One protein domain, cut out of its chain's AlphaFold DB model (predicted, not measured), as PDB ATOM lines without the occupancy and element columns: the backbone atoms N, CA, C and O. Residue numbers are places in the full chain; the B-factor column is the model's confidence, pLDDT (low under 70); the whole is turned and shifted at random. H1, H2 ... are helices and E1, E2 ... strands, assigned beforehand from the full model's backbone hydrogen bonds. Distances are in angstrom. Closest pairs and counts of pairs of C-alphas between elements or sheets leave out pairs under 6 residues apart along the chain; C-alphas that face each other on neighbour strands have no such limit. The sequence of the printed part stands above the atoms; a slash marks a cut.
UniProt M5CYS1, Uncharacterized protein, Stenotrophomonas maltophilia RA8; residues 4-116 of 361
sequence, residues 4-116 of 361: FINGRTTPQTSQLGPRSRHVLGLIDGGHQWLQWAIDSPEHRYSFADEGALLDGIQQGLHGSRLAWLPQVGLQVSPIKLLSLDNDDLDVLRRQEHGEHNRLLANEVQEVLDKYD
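Overview. This is residues 4 to 116 of the 361 residues of an uncharacterized protein of Stenotrophomonas maltophilia RA8 (UniProt M5CYS1). Three helices, H3, H1 and H5, follow one another along a short rod, with H1 in the middle and the three running nearly the same way. H6 crosses the outer side of H5 at one end of the rod, H2 runs lengthwise from H1 past H3 toward the other end, where E1 lies, and a small hairpin, E2 and E3, sits beside the middle. The printed part has 113 residues with six named helices and three named strands, in the order H1 H2 E1 H3 E2 E3 H4 H5 H6; the one sheet, E2 - E3, is antiparallel, and the class is mostly helix. The whole is compact, with a radius of gyration of the C-alphas of 14.6 A, and spans 48 by 22 by 21 A.

Arrangement. E2, residues 67 to 69, and E3, residues 74 to 76, form a hairpin, antiparallel at 156 degrees; N 67 and O 76 are 2.8 A apart and N 69 and O 74 2.9 A, both within hydrogen-bond range. The closest C-alphas of E2 and the hub H1, residues 18 to 26, are those of Leu 69 and Leu 26, 7.1 A apart. H1 touches H3, residues 50 to 62, at a shallow tilt of 9 degrees, the same way; H3 does so with residues 50 to 54 alone, and the closest C-alphas are those of Leu 24 and Leu 54, 6.7 A. H1 touches H5, residues 86 to 96, at a shallow tilt of 20 degrees, the same way, closest at C-alphas 19 and 86, 6.6 A. H4, residues 78 to 82, touches H1, with C-alphas 23 and 78 at 6.3 A, and H3, with C-alphas 51 and 79 at 5.7 A. H2, residues 30 to 39, is about perpendicular to H3 at 77 degrees and touches its residues 57 to 61 alone, closest at C-alphas 30 and 57, 6.5 A. H1 and H2 only just touch, only at the corner, with 3 pairs of C-alphas within 8 A; the closest are 24 and 30, 5.5 A. H6, residues 102 to 115, touches H5 at a steep tilt of 53 degrees, opposite ways, closest at C-alphas 88 and 111, 6.0 A. H6 and H1 are apart. E1, residues 45 to 47, pairs with no named strand; its C-alpha 47 is 5.6 A from C-alpha 53 of H3. In the six helices every O i to N i+4 pair is within hydrogen-bond range.

Along the chain. H1 begins at C-alpha 18 (44.083, 3.884, 21.530) and measures 13.0 A from first to last C-alpha. H2 measures 14.3 A, H3 18.2 A and H5 15.1 A. H6 is the longest helix by residues, at 14, and measures 20.3 A; it ends at C-alpha 115 (30.627, 6.691, 6.830).

Size, cuts and confidence. The C-alphas of Glu 42 and Arg 102 are the two farthest apart, 48.1 A. The printed part has no cut, and the links between named elements are tight. Residues 4 to 17 hold no named element. The mean pLDDT of the printed part is 92.7, and no printed residue is under 70.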
ATOM      1  N   PHE A   4      60.325   3.250  13.763       90.38
ATOM      2  CA  PHE A   4      60.336   4.676  14.060       90.38
ATOM      3  C   PHE A   4      59.058   5.326  13.533       90.38
ATOM      4  O   PHE A   4      58.705   5.129  12.373       90.38
ATOM      5  N   ILE A   5      58.397   6.131  14.363       89.56
ATOM      6  CA  ILE A   5      57.234   6.938  13.986       89.56
ATOM      7  C   ILE A   5      57.593   8.398  14.238       89.56
ATOM      8  O   ILE A   5      57.957   8.763  15.358       89.56
ATOM      9  N   ASN A   6      57.553   9.226  13.195       87.94
ATOM     10  CA  ASN A   6      58.000  10.620  13.246       87.94
ATOM     11  C   ASN A   6      59.406  10.768  13.878       87.94
ATOM     12  O   ASN A   6      59.643  11.582  14.771       87.94
ATOM     13  N   GLY A   7      60.327   9.875  13.498       85.44
ATOM     14  CA  GLY A   7      61.700   9.839  14.016       85.44
ATOM     15  C   GLY A   7      61.861   9.338  15.461       85.44
ATOM     16  O   GLY A   7      62.993   9.231  15.931       85.44
ATOM     17  N   ARG A   8      60.777   8.989  16.165       86.19
ATOM     18  CA  ARG A   8      60.811   8.447  17.535       86.19
ATOM     19  C   ARG A   8      60.713   6.928  17.503       86.19
ATOM     20  O   ARG A   8      59.888   6.383  16.781       86.19
ATOM     21  N   THR A   9      61.536   6.243  18.290       85.81
ATOM     22  CA  THR A   9      61.469   4.780  18.406       85.81
ATOM     23  C   THR A   9      60.175   4.357  19.100       85.81
ATOM     24  O   THR A   9      59.858   4.894  20.161       85.81
ATOM     25  N   THR A  10      59.496   3.346  18.557       82.25
ATOM     26  CA  THR A  10      58.337   2.697  19.187       82.25
ATOM     27  C   THR A  10      58.754   1.324  19.729       82.25
ATOM     28  O   THR A  10      58.834   0.371  18.960       82.25
ATOM     29  N   PRO A  11      59.075   1.190  21.028       71.19
ATOM     30  CA  PRO A  11      59.542  -0.057  21.629       71.19
ATOM     31  C   PRO A  11      58.425  -1.046  21.979       71.19
ATOM     32  O   PRO A  11      58.733  -2.188  22.294       71.19
ATOM     33  N   GLN A  12      57.154  -0.627  22.017       82.25
ATOM     34  CA  GLN A  12      56.026  -1.491  22.387       82.25
ATOM     35  C   GLN A  12      54.736  -1.045  21.696       82.25
ATOM     36  O   GLN A  12      54.474   0.151  21.574       82.25
ATOM     37  N   THR A  13      53.875  -2.005  21.354       83.12
ATOM     38  CA  THR A  13      52.540  -1.767  20.773       83.12
ATOM     39  C   THR A  13      51.637  -0.905  21.660       83.12
ATOM     40  O   THR A  13      50.793  -0.167  21.162       83.12
ATOM     41  N   SER A  14      51.818  -0.959  22.984       85.69
ATOM     42  CA  SER A  14      51.073  -0.157  23.967       85.69
ATOM     43  C   SER A  14      51.294   1.353  23.832       85.69
ATOM     44  O   SER A  14      50.485   2.118  24.350       85.69
ATOM     45  N   GLN A  15      52.362   1.774  23.147       86.88
ATOM     46  CA  GLN A  15      52.675   3.185  22.923       86.88
ATOM     47  C   GLN A  15      51.922   3.801  21.744       86.88
ATOM     48  O   GLN A  15      51.957   5.020  21.595       86.88
ATOM     49  N   LEU A  16      51.243   2.985  20.933       89.75
ATOM     50  CA  LEU A  16      50.339   3.493  19.909       89.75
ATOM     51  C   LEU A  16      49.094   4.116  20.550       89.75
ATOM     52  O   LEU A  16      48.592   3.637  21.578       89.75
ATOM     53  N   GLY A  17      48.544   5.140  19.897       90.00
ATOM     54  CA  GLY A  17      47.266   5.729  20.277       90.00
ATOM     55  C   GLY A  17      46.153   4.670  20.421       90.00
ATOM     56  O   GLY A  17      46.164   3.661  19.710       90.00
ATOM     57  N   PRO A  18      45.164   4.856  21.323       89.31
ATOM     58  CA  PRO A  18      44.083   3.884  21.530       89.31
ATOM     59  C   PRO A  18      43.375   3.480  20.232       89.31
ATOM     60  O   PRO A  18      43.207   2.291  19.970       89.31
ATOM     61  N   ARG A  19      43.058   4.463  19.381       91.31
ATOM     62  CA  ARG A  19      42.422   4.235  18.080       91.31
ATOM     63  C   ARG A  19      43.300   3.393  17.155       91.31
ATOM     64  O   ARG A  19      42.832   2.404  16.606       91.31
ATOM     65  N   SER A  20      44.587   3.715  17.052       93.88
ATOM     66  CA  SER A  20      45.538   2.956  16.233       93.88
ATOM     67  C   SER A  20      45.706   1.518  16.710       93.88
ATOM     68  O   SER A  20      45.832   0.620  15.887       93.88
ATOM     69  N   ARG A  21      45.637   1.265  18.023       92.50
ATOM     70  CA  ARG A  21      45.626  -0.106  18.558       92.50
ATOM     71  C   ARG A  21      44.358  -0.867  18.185       92.50
ATOM     72  O   ARG A  21      44.450  -2.050  17.883       92.50
ATOM     73  N   HIS A  22      43.196  -0.212  18.192       92.19
ATOM     74  CA  HIS A  22      41.947  -0.840  17.754       92.19
ATOM     75  C   HIS A  22      42.003  -1.191  16.262       92.19
ATOM     76  O   HIS A  22      41.686  -2.318  15.899       92.19
ATOM     77  N   VAL A  23      42.483  -0.270  15.417       96.25
ATOM     78  CA  VAL A  23      42.659  -0.525  13.978       96.25
ATOM     79  C   VAL A  23      43.701  -1.615  13.722       96.25
ATOM     80  O   VAL A  23      43.470  -2.483  12.890       96.25
ATOM     81  N   LEU A  24      44.812  -1.631  14.465       95.50
ATOM     82  CA  LEU A  24      45.821  -2.690  14.370       95.50
ATOM     83  C   LEU A  24      45.224  -4.078  14.634       95.50
ATOM     84  O   LEU A  24      45.604  -5.034  13.966       95.50
ATOM     85  N   GLY A  25      44.279  -4.178  15.573       93.31
ATOM     86  CA  GLY A  25      43.562  -5.419  15.871       93.31
ATOM     87  C   GLY A  25      42.586  -5.869  14.780       93.31
ATOM     88  O   GLY A  25      42.184  -7.025  14.784       93.31
ATOM     89  N   LEU A  26      42.219  -4.985  13.846       95.56
ATOM     90  CA  LEU A  26      41.396  -5.308  12.672       95.56
ATOM     91  C   LEU A  26      42.236  -5.699  11.445       95.56
ATOM     92  O   LEU A  26      41.684  -6.136  10.439       95.56
ATOM     93  N   ILE A  27      43.561  -5.539  11.507       96.50
ATOM     94  CA  ILE A  27      44.481  -6.002  10.469       96.50
ATOM     95  C   ILE A  27      44.874  -7.439  10.799       96.50
ATOM     96  O   ILE A  27      45.527  -7.689  11.817       96.50
ATOM     97  N   ASP A  28      44.528  -8.382   9.924       94.88
ATOM     98  CA  ASP A  28      44.954  -9.773  10.081       94.88
ATOM     99  C   ASP A  28      46.491  -9.861  10.109       94.88
ATOM    100  O   ASP A  28      47.175  -9.344   9.224       94.88
ATOM    101  N   GLY A  29      47.044 -10.452  11.169       94.44
ATOM    102  CA  GLY A  29      48.489 -10.505  11.419       94.44
ATOM    103  C   GLY A  29      49.138  -9.195  11.901       94.44
ATOM    104  O   GLY A  29      50.352  -9.169  12.122       94.44
ATOM    105  N   GLY A  30      48.380  -8.107  12.085       95.12
ATOM    106  CA  GLY A  30      48.922  -6.776  12.380       95.12
ATOM    107  C   GLY A  30      49.728  -6.712  13.682       95.12
ATOM    108  O   GLY A  30      50.851  -6.202  13.708       95.12
ATOM    109  N   HIS A  31      49.197  -7.286  14.766       94.38
ATOM    110  CA  HIS A  31      49.896  -7.345  16.053       94.38
ATOM    111  C   HIS A  31      51.185  -8.174  15.985       94.38
ATOM    112  O   HIS A  31      52.208  -7.761  16.531       94.38
ATOM    113  N   GLN A  32      51.137  -9.326  15.314       94.38
ATOM    114  CA  GLN A  32      52.273 -10.229  15.152       94.38
ATOM    115  C   GLN A  32      53.384  -9.553  14.352       94.38
ATOM    116  O   GLN A  32      54.546  -9.611  14.753       94.38
ATOM    117  N   TRP A  33      53.026  -8.863  13.266       94.44
ATOM    118  CA  TRP A  33      53.983  -8.124  12.452       94.44
ATOM    119  C   TRP A  33      54.643  -7.001  13.240       94.44
ATOM    120  O   TRP A  33      55.865  -6.893  13.224       94.44
ATOM    121  N   LEU A  34      53.867  -6.183  13.962       93.62
ATOM    122  CA  LEU A  34      54.435  -5.064  14.715       93.62
ATOM    123  C   LEU A  34      55.366  -5.557  15.824       93.62
ATOM    124  O   LEU A  34      56.452  -5.006  15.993       93.62
ATOM    125  N   GLN A  35      54.972  -6.612  16.540       92.50
ATOM    126  CA  GLN A  35      55.812  -7.209  17.574       92.50
ATOM    127  C   GLN A  35      57.119  -7.753  16.981       92.50
ATOM    128  O   GLN A  35      58.198  -7.398  17.450       92.50
ATOM    129  N   TRP A  36      57.038  -8.526  15.893       92.06
ATOM    130  CA  TRP A  36      58.219  -9.000  15.168       92.06
ATOM    131  C   TRP A  36      59.108  -7.845  14.700       92.06
ATOM    132  O   TRP A  36      60.326  -7.890  14.876       92.06
ATOM    133  N   ALA A  37      58.511  -6.800  14.125       91.31
ATOM    134  CA  ALA A  37      59.241  -5.661  13.602       91.31
ATOM    135  C   ALA A  37      60.002  -4.960  14.722       91.31
ATOM    136  O   ALA A  37      61.170  -4.669  14.518       91.31
ATOM    137  N   ILE A  38      59.396  -4.747  15.895       90.62
ATOM    138  CA  ILE A  38      60.027  -4.156  17.089       90.62
ATOM    139  C   ILE A  38      61.207  -4.998  17.593       90.62
ATOM    140  O   ILE A  38      62.264  -4.446  17.927       90.62
ATOM    141  N   ASP A  39      61.031  -6.320  17.628       89.62
ATOM    142  CA  ASP A  39      62.022  -7.262  18.152       89.62
ATOM    143  C   ASP A  39      63.170  -7.517  17.159       89.62
ATOM    144  O   ASP A  39      64.273  -7.889  17.566       89.62
ATOM    145  N   SER A  40      62.949  -7.279  15.860       85.94
ATOM    146  CA  SER A  40      63.943  -7.508  14.809       85.94
ATOM    147  C   SER A  40      65.136  -6.542  14.933       85.94
ATOM    148  O   SER A  40      64.967  -5.322  14.869       85.94
ATOM    149  N   PRO A  41      66.379  -7.038  15.067       78.25
ATOM    150  CA  PRO A  41      67.565  -6.184  15.050       78.25
ATOM    151  C   PRO A  41      68.036  -5.840  13.626       78.25
ATOM    152  O   PRO A  41      68.867  -4.949  13.469       78.25
ATOM    153  N   GLU A  42      67.526  -6.535  12.606       83.94
ATOM    154  CA  GLU A  42      68.047  -6.498  11.229       83.94
ATOM    155  C   GLU A  42      67.356  -5.461  10.340       83.94
ATOM    156  O   GLU A  42      67.954  -4.951   9.394       83.94
ATOM    157  N   HIS A  43      66.101  -5.126  10.642       83.94
ATOM    158  CA  HIS A  43      65.278  -4.265   9.797       83.94
ATOM    159  C   HIS A  43      65.072  -2.901  10.444       83.94
ATOM    160  O   HIS A  43      64.980  -2.786  11.661       83.94
ATOM    161  N   ARG A  44      64.969  -1.844   9.633       88.62
ATOM    162  CA  ARG A  44      64.627  -0.501  10.110       88.62
ATOM    163  C   ARG A  44      63.488   0.072   9.282       88.62
ATOM    164  O   ARG A  44      63.683   0.466   8.138       88.62
ATOM    165  N   TYR A  45      62.326   0.167   9.904       90.00
ATOM    166  CA  TYR A  45      61.116   0.765   9.372       90.00
ATOM    167  C   TYR A  45      60.940   2.174   9.931       90.00
ATOM    168  O   TYR A  45      61.112   2.410  11.130       90.00
ATOM    169  N   SER A  46      60.610   3.120   9.058       91.56
ATOM    170  CA  SER A  46      60.373   4.513   9.423       91.56
ATOM    171  C   SER A  46      59.080   4.985   8.783       91.56
ATOM    172  O   SER A  46      58.932   4.911   7.566       91.56
ATOM    173  N   PHE A  47      58.181   5.509   9.606       91.69
ATOM    174  CA  PHE A  47      56.871   6.004   9.209       91.69
ATOM    175  C   PHE A  47      56.712   7.463   9.642       91.69
ATOM    176  O   PHE A  47      57.262   7.883  10.664       91.69
ATOM    177  N   ALA A  48      55.973   8.244   8.854       89.38
ATOM    178  CA  ALA A  48      55.710   9.648   9.162       89.38
ATOM    179  C   ALA A  48      54.808   9.798  10.401       89.38
ATOM    180  O   ALA A  48      55.065  10.646  11.251       89.38
ATOM    181  N   ASP A  49      53.806   8.927  10.532       90.19
ATOM    182  CA  ASP A  49      52.837   8.890  11.626       90.19
ATOM    183  C   ASP A  49      52.270   7.465  11.820       90.19
ATOM    184  O   ASP A  49      52.694   6.511  11.160       90.19
ATOM    185  N   GLU A  50      51.341   7.300  12.769       92.44
ATOM    186  CA  GLU A  50      50.699   6.008  13.050       92.44
ATOM    187  C   GLU A  50      49.786   5.527  11.909       92.44
ATOM    188  O   GLU A  50      49.628   4.322  11.730       92.44
ATOM    189  N   GLY A  51      49.214   6.431  11.109       91.12
ATOM    190  CA  GLY A  51      48.404   6.059   9.948       91.12
ATOM    191  C   GLY A  51      49.257   5.435   8.849       91.12
ATOM    192  O   GLY A  51      48.928   4.358   8.353       91.12
ATOM    193  N   ALA A  52      50.402   6.052   8.548       90.50
ATOM    194  CA  ALA A  52      51.401   5.520   7.629       90.50
ATOM    195  C   ALA A  52      51.976   4.176   8.109       90.50
ATOM    196  O   ALA A  52      52.253   3.303   7.289       90.50
ATOM    197  N   LEU A  53      52.131   3.989   9.427       94.06
ATOM    198  CA  LEU A  53      52.483   2.687   9.999       94.06
ATOM    199  C   LEU A  53      51.414   1.639   9.672       94.06
ATOM    200  O   LEU A  53      51.751   0.597   9.124       94.06
ATOM    201  N   LEU A  54      50.143   1.891   9.997       95.62
ATOM    202  CA  LEU A  54      49.067   0.911   9.805       95.62
ATOM    203  C   LEU A  54      48.849   0.557   8.329       95.62
ATOM    204  O   LEU A  54      48.691  -0.616   7.996       95.62
ATOM    205  N   ASP A  55      48.894   1.554   7.448       92.88
ATOM    206  CA  ASP A  55      48.846   1.351   5.999       92.88
ATOM    207  C   ASP A  55      50.051   0.533   5.503       92.88
ATOM    208  O   ASP A  55      49.892  -0.431   4.755       92.88
ATOM    209  N   GLY A  56      51.256   0.842   5.996       92.94
ATOM    210  CA  GLY A  56      52.472   0.093   5.685       92.94
ATOM    211  C   GLY A  56      52.440  -1.360   6.165       92.94
ATOM    212  O   GLY A  56      52.878  -2.247   5.435       92.94
ATOM    213  N   ILE A  57      51.886  -1.624   7.354       95.50
ATOM    214  CA  ILE A  57      51.674  -2.983   7.878       95.50
ATOM    215  C   ILE A  57      50.735  -3.758   6.953       95.50
ATOM    216  O   ILE A  57      51.065  -4.860   6.520       95.50
ATOM    217  N   GLN A  58      49.579  -3.174   6.632       96.31
ATOM    218  CA  GLN A  58      48.560  -3.799   5.794       96.31
ATOM    219  C   GLN A  58      49.103  -4.113   4.390       96.31
ATOM    220  O   GLN A  58      48.975  -5.243   3.913       96.31
ATOM    221  N   GLN A  59      49.792  -3.160   3.759       93.81
ATOM    222  CA  GLN A  59      50.430  -3.374   2.458       93.81
ATOM    223  C   GLN A  59      51.569  -4.396   2.526       93.81
ATOM    224  O   GLN A  59      51.689  -5.230   1.632       93.81
ATOM    225  N   GLY A  60      52.395  -4.358   3.574       92.88
ATOM    226  CA  GLY A  60      53.531  -5.264   3.738       92.88
ATOM    227  C   GLY A  60      53.126  -6.716   3.989       92.88
ATOM    228  O   GLY A  60      53.787  -7.623   3.490       92.88
ATOM    229  N   LEU A  61      52.040  -6.943   4.732       94.94
ATOM    230  CA  LEU A  61      51.512  -8.279   5.009       94.94
ATOM    231  C   LEU A  61      50.730  -8.862   3.829       94.94
ATOM    232  O   LEU A  61      50.896 -10.036   3.506       94.94
ATOM    233  N   HIS A  62      49.883  -8.048   3.193       95.50
ATOM    234  CA  HIS A  62      48.835  -8.552   2.298       95.50
ATOM    235  C   HIS A  62      48.968  -8.086   0.846       95.50
ATOM    236  O   HIS A  62      48.192  -8.513  -0.006       95.50
ATOM    237  N   GLY A  63      49.902  -7.182   0.539       92.81
ATOM    238  CA  GLY A  63      50.051  -6.606  -0.804       92.81
ATOM    239  C   GLY A  63      48.858  -5.749  -1.252       92.81
ATOM    240  O   GLY A  63      48.701  -5.482  -2.440       92.81
ATOM    241  N   SER A  64      48.005  -5.327  -0.315       92.38
ATOM    242  CA  SER A  64      46.783  -4.555  -0.555       92.38
ATOM    243  C   SER A  64      46.655  -3.449   0.484       92.38
ATOM    244  O   SER A  64      47.024  -3.654   1.635       92.38
ATOM    245  N   ARG A  65      46.079  -2.303   0.100       91.50
ATOM    246  CA  ARG A  65      45.743  -1.196   1.018       91.50
ATOM    247  C   ARG A  65      44.481  -1.449   1.846       91.50
ATOM    248  O   ARG A  65      44.261  -0.770   2.845       91.50
ATOM    249  N   LEU A  66      43.631  -2.383   1.418       95.75
ATOM    250  CA  LEU A  66      42.355  -2.681   2.070       95.75
ATOM    251  C   LEU A  66      42.516  -3.865   3.017       95.75
ATOM    252  O   LEU A  66      42.891  -4.952   2.575       95.75
ATOM    253  N   ALA A  67      42.174  -3.660   4.287       96.75
ATOM    254  CA  ALA A  67      41.973  -4.737   5.242       96.75
ATOM    255  C   ALA A  67      40.627  -5.423   4.967       96.75
ATOM    256  O   ALA A  67      39.657  -4.775   4.566       96.75
ATOM    257  N   TRP A  68      40.575  -6.736   5.178       95.88
ATOM    258  CA  TRP A  68      39.361  -7.536   5.047       95.88
ATOM    259  C   TRP A  68      38.793  -7.856   6.429       95.88
ATOM    260  O   TRP A  68      39.476  -8.478   7.236       95.88
ATOM    261  N   LEU A  69      37.550  -7.439   6.676       96.88
ATOM    262  CA  LEU A  69      36.790  -7.701   7.897       96.88
ATOM    263  C   LEU A  69      35.706  -8.746   7.572       96.88
ATOM    264  O   LEU A  69      34.622  -8.368   7.104       96.88
ATOM    265  N   PRO A  70      35.998 -10.054   7.699       95.25
ATOM    266  CA  PRO A  70      35.116 -11.117   7.228       95.25
ATOM    267  C   PRO A  70      33.740 -11.165   7.888       95.25
ATOM    268  O   PRO A  70      32.777 -11.470   7.186       95.25
ATOM    269  N   GLN A  71      33.609 -10.877   9.188       95.44
ATOM    270  CA  GLN A  71      32.299 -10.968   9.857       95.44
ATOM    271  C   GLN A  71      31.383  -9.801   9.499       95.44
ATOM    272  O   GLN A  71      30.158  -9.945   9.488       95.44
ATOM    273  N   VAL A  72      31.969  -8.639   9.206       95.81
ATOM    274  CA  VAL A  72      31.239  -7.474   8.681       95.81
ATOM    275  C   VAL A  72      31.004  -7.611   7.169       95.81
ATOM    276  O   VAL A  72      30.037  -7.077   6.626       95.81
ATOM    277  N   GLY A  73      31.875  -8.337   6.466       96.06
ATOM    278  CA  GLY A  73      31.872  -8.431   5.009       96.06
ATOM    279  C   GLY A  73      32.417  -7.171   4.329       96.06
ATOM    280  O   GLY A  73      31.970  -6.825   3.231       96.06
ATOM    281  N   LEU A  74      33.348  -6.466   4.980       96.88
ATOM    282  CA  LEU A  74      33.824  -5.137   4.590       96.88
ATOM    283  C   LEU A  74      35.306  -5.156   4.186       96.88
ATOM    284  O   LEU A  74      36.151  -5.661   4.919       96.88
ATOM    285  N   GLN A  75      35.631  -4.547   3.043       96.00
ATOM    286  CA  GLN A  75      37.008  -4.213   2.666       96.00
ATOM    287  C   GLN A  75      37.266  -2.727   2.892       96.00
ATOM    288  O   GLN A  75      36.649  -1.904   2.229       96.00
ATOM    289  N   VAL A  76      38.165  -2.349   3.794       97.00
ATOM    290  CA  VAL A  76      38.368  -0.935   4.149       97.00
ATOM    291  C   VAL A  76      39.826  -0.658   4.486       97.00
ATOM    292  O   VAL A  76      40.509  -1.491   5.076       97.00
ATOM    293  N   SER A  77      40.332   0.507   4.093       95.88
ATOM    294  CA  SER A  77      41.697   0.903   4.440       95.88
ATOM    295  C   SER A  77      41.842   1.181   5.943       95.88
ATOM    296  O   SER A  77      40.965   1.829   6.529       95.88
ATOM    297  N   PRO A  78      42.975   0.809   6.569       95.94
ATOM    298  CA  PRO A  78      43.297   1.228   7.932       95.94
ATOM    299  C   PRO A  78      43.241   2.750   8.130       95.94
ATOM    300  O   PRO A  78      42.812   3.219   9.181       95.94
ATOM    301  N   ILE A  79      43.599   3.534   7.106       93.44
ATOM    302  CA  ILE A  79      43.520   5.002   7.152       93.44
ATOM    303  C   ILE A  79      42.057   5.451   7.264       93.44
ATOM    304  O   ILE A  79      41.737   6.336   8.059       93.44
ATOM    305  N   LYS A  80      41.139   4.812   6.523       95.06
ATOM    306  CA  LYS A  80      39.701   5.084   6.657       95.06
ATOM    307  C   LYS A  80      39.202   4.701   8.046       95.06
ATOM    308  O   LYS A  80      38.506   5.508   8.653       95.06
ATOM    309  N   LEU A  81      39.587   3.540   8.575       96.38
ATOM    310  CA  LEU A  81      39.210   3.116   9.931       96.38
ATOM    311  C   LEU A  81      39.664   4.112  11.011       96.38
ATOM    312  O   LEU A  81      38.925   4.370  11.954       96.38
ATOM    313  N   LEU A  82      40.832   4.742  10.851       94.31
ATOM    314  CA  LEU A  82      41.300   5.797  11.760       94.31
ATOM    315  C   LEU A  82      40.446   7.075  11.724       94.31
ATOM    316  O   LEU A  82      40.477   7.853  12.684       94.31
ATOM    317  N   SER A  83      39.700   7.307  10.642       92.12
ATOM    318  CA  SER A  83      38.792   8.454  10.523       92.12
ATOM    319  C   SER A  83      37.453   8.256  11.241       92.12
ATOM    320  O   SER A  83      36.742   9.238  11.435       92.12
ATOM    321  N   LEU A  84      37.125   7.023  11.646       94.38
ATOM    322  CA  LEU A  84      35.918   6.730  12.418       94.38
ATOM    323  C   LEU A  84      36.071   7.195  13.871       94.38
ATOM    324  O   LEU A  84      37.170   7.213  14.436       94.38
ATOM    325  N   ASP A  85      34.945   7.534  14.490       93.25
ATOM    326  CA  ASP A  85      34.870   7.773  15.928       93.25
ATOM    327  C   ASP A  85      35.116   6.468  16.710       93.25
ATOM    328  O   ASP A  85      34.960   5.365  16.186       93.25
ATOM    329  N   ASN A  86      35.538   6.576  17.976       92.00
ATOM    330  CA  ASN A  86      35.945   5.395  18.750       92.00
ATOM    331  C   ASN A  86      34.778   4.430  19.009       92.00
ATOM    332  O   ASN A  86      34.990   3.222  18.953       92.00
ATOM    333  N   ASP A  87      33.577   4.956  19.257       94.31
ATOM    334  CA  ASP A  87      32.383   4.144  19.516       94.31
ATOM    335  C   ASP A  87      31.999   3.334  18.267       94.31
ATOM    336  O   ASP A  87      31.789   2.125  18.342       94.31
ATOM    337  N   ASP A  88      32.028   3.975  17.096       95.81
ATOM    338  CA  ASP A  88      31.738   3.336  15.808       95.81
ATOM    339  C   ASP A  88      32.785   2.268  15.451       95.81
ATOM    340  O   ASP A  88      32.458   1.190  14.950       95.81
ATOM    341  N   LEU A  89      34.064   2.539  15.737       95.75
ATOM    342  CA  LEU A  89      35.139   1.566  15.546       95.75
ATOM    343  C   LEU A  89      34.976   0.352  16.475       95.75
ATOM    344  O   LEU A  89      35.239  -0.782  16.066       95.75
ATOM    345  N   ASP A  90      34.530   0.574  17.711       94.94
ATOM    346  CA  ASP A  90      34.278  -0.492  18.676       94.94
ATOM    347  C   ASP A  90      33.083  -1.366  18.268       94.94
ATOM    348  O   ASP A  90      33.162  -2.586  18.430       94.94
ATOM    349  N   VAL A  91      32.034  -0.791  17.671       96.25
ATOM    350  CA  VAL A  91      30.916  -1.542  17.066       96.25
ATOM    351  C   VAL A  91      31.427  -2.514  15.998       96.25
ATOM    352  O   VAL A  91      31.158  -3.716  16.080       96.25
ATOM    353  N   LEU A  92      32.233  -2.032  15.041       96.38
ATOM    354  CA  LEU A  92      32.815  -2.889  13.998       96.38
ATOM    355  C   LEU A  92      33.705  -3.983  14.596       96.38
ATOM    356  O   LEU A  92      33.634  -5.140  14.186       96.38
ATOM    357  N   ARG A  93      34.512  -3.639  15.606       95.19
ATOM    358  CA  ARG A  93      35.394  -4.596  16.280       95.19
ATOM    359  C   ARG A  93      34.615  -5.706  16.974       95.19
ATOM    360  O   ARG A  93      35.012  -6.861  16.851       95.19
ATOM    361  N   ARG A  94      33.541  -5.386  17.700       95.31
ATOM    362  CA  ARG A  94      32.716  -6.387  18.402       95.31
ATOM    363  C   ARG A  94      32.129  -7.400  17.426       95.31
ATOM    364  O   ARG A  94      32.266  -8.602  17.648       95.31
ATOM    365  N   GLN A  95      31.565  -6.917  16.319       95.81
ATOM    366  CA  GLN A  95      31.057  -7.778  15.251       95.81
ATOM    367  C   GLN A  95      32.174  -8.654  14.660       95.81
ATOM    368  O   GLN A  95      31.980  -9.854  14.475       95.81
ATOM    369  N   GLU A  96      33.358  -8.082  14.421       95.31
ATOM    370  CA  GLU A  96      34.501  -8.814  13.862       95.31
ATOM    371  C   GLU A  96      35.068  -9.889  14.805       95.31
ATOM    372  O   GLU A  96      35.542 -10.926  14.354       95.31
ATOM    373  N   HIS A  97      34.941  -9.702  16.121       92.50
ATOM    374  CA  HIS A  97      35.366 -10.681  17.129       92.50
ATOM    375  C   HIS A  97      34.306 -11.758  17.429       92.50
ATOM    376  O   HIS A  97      34.478 -12.550  18.357       92.50
ATOM    377  N   GLY A  98      33.227 -11.820  16.643       91.25
ATOM    378  CA  GLY A  98      32.218 -12.875  16.736       91.25
ATOM    379  C   GLY A  98      31.073 -12.584  17.708       91.25
ATOM    380  O   GLY A  98      30.295 -13.488  18.024       91.25
ATOM    381  N   GLU A  99      30.933 -11.348  18.198       93.25
ATOM    382  CA  GLU A  99      29.692 -10.955  18.863       93.25
ATOM    383  C   GLU A  99      28.590 -10.823  17.815       93.25
ATOM    384  O   GLU A  99      28.727 -10.087  16.844       93.25
ATOM    385  N   HIS A 100      27.478 -11.531  18.011       90.06
ATOM    386  CA  HIS A 100      26.372 -11.527  17.060       90.06
ATOM    387  C   HIS A 100      25.042 -11.382  17.791       90.06
ATOM    388  O   HIS A 100      24.617 -12.260  18.542       90.06
ATOM    389  N   ASN A 101      24.359 -10.264  17.563       93.38
ATOM    390  CA  ASN A 101      22.972 -10.064  17.965       93.38
ATOM    391  C   ASN A 101      22.312  -9.014  17.052       93.38
ATOM    392  O   ASN A 101      22.990  -8.296  16.322       93.38
ATOM    393  N   ARG A 102      20.975  -8.937  17.077       92.94
ATOM    394  CA  ARG A 102      20.218  -8.033  16.191       92.94
ATOM    395  C   ARG A 102      20.511  -6.552  16.436       92.94
ATOM    396  O   ARG A 102      20.477  -5.787  15.485       92.94
ATOM    397  N   LEU A 103      20.770  -6.163  17.684       95.12
ATOM    398  CA  LEU A 103      21.077  -4.775  18.022       95.12
ATOM    399  C   LEU A 103      22.415  -4.369  17.397       95.12
ATOM    400  O   LEU A 103      22.460  -3.402  16.652       95.12
ATOM    401  N   LEU A 104      23.452  -5.183  17.601       95.44
ATOM    402  CA  LEU A 104      24.776  -4.964  17.030       95.44
ATOM    403  C   LEU A 104      24.749  -4.957  15.497       95.44
ATOM    404  O   LEU A 104      25.426  -4.149  14.880       95.44
ATOM    405  N   ALA A 105      23.939  -5.812  14.866       94.56
ATOM    406  CA  ALA A 105      23.776  -5.793  13.412       94.56
ATOM    407  C   ALA A 105      23.191  -4.461  12.901       94.56
ATOM    408  O   ALA A 105      23.622  -3.968  11.859       94.56
ATOM    409  N   ASN A 106      22.246  -3.866  13.637       96.25
ATOM    410  CA  ASN A 106      21.705  -2.548  13.306       96.25
ATOM    411  C   ASN A 106      22.745  -1.445  13.542       96.25
ATOM    412  O   ASN A 106      22.928  -0.612  12.665       96.25
ATOM    413  N   GLU A 107      23.467  -1.480  14.666       97.38
ATOM    414  CA  GLU A 107      24.554  -0.532  14.960       97.38
ATOM    415  C   GLU A 107      25.639  -0.583  13.871       97.38
ATOM    416  O   GLU A 107      26.101   0.448  13.394       97.38
ATOM    417  N   VAL A 108      26.015  -1.782  13.411       97.38
ATOM    418  CA  VAL A 108      26.953  -1.951  12.292       97.38
ATOM    419  C   VAL A 108      26.400  -1.301  11.026       97.38
ATOM    420  O   VAL A 108      27.136  -0.575  10.364       97.38
ATOM    421  N   GLN A 109      25.126  -1.517  10.686       97.12
ATOM    422  CA  GLN A 109      24.525  -0.883   9.511       97.12
ATOM    423  C   GLN A 109      24.502   0.648   9.630       97.12
ATOM    424  O   GLN A 109      24.839   1.329   8.667       97.12
ATOM    425  N   GLU A 110      24.189   1.189  10.808       97.31
ATOM    426  CA  GLU A 110      24.238   2.632  11.074       97.31
ATOM    427  C   GLU A 110      25.650   3.200  10.885       97.31
ATOM    428  O   GLU A 110      25.810   4.254  10.266       97.31
ATOM    429  N   VAL A 111      26.687   2.492  11.350       97.69
ATOM    430  CA  VAL A 111      28.088   2.871  11.106       97.69
ATOM    431  C   VAL A 111      28.406   2.834   9.612       97.69
ATOM    432  O   VAL A 111      29.009   3.772   9.086       97.69
ATOM    433  N   LEU A 112      28.003   1.776   8.905       97.44
ATOM    434  CA  LEU A 112      28.234   1.668   7.466       97.44
ATOM    435  C   LEU A 112      27.586   2.836   6.711       97.44
ATOM    436  O   LEU A 112      28.253   3.476   5.899       97.44
ATOM    437  N   ASP A 113      26.342   3.181   7.038       96.25
ATOM    438  CA  ASP A 113      25.615   4.283   6.410       96.25
ATOM    439  C   ASP A 113      26.233   5.647   6.767       96.25
ATOM    440  O   ASP A 113      26.456   6.475   5.884       96.25
ATOM    441  N   LYS A 114      26.594   5.871   8.042       96.12
ATOM    442  CA  LYS A 114      27.202   7.126   8.534       96.12
ATOM    443  C   LYS A 114      28.498   7.479   7.800       96.12
ATOM    444  O   LYS A 114      28.764   8.658   7.567       96.12
ATOM    445  N   TYR A 115      29.321   6.483   7.471       95.19
ATOM    446  CA  TYR A 115      30.627   6.691   6.830       95.19
ATOM    447  C   TYR A 115      30.662   6.329   5.345       95.19
ATOM    448  O   TYR A 115      31.750   6.386   4.748       95.19
ATOM    449  N   ASP A 116      29.503   5.988   4.774       93.81
ATOM    450  CA  ASP A 116      29.307   5.517   3.402       93.81
ATOM    451  C   ASP A 116      30.228   4.342   3.045       93.81
ATOM    452  O   ASP A 116      30.935   4.346   2.033       93.81
TER     453      ASP A 116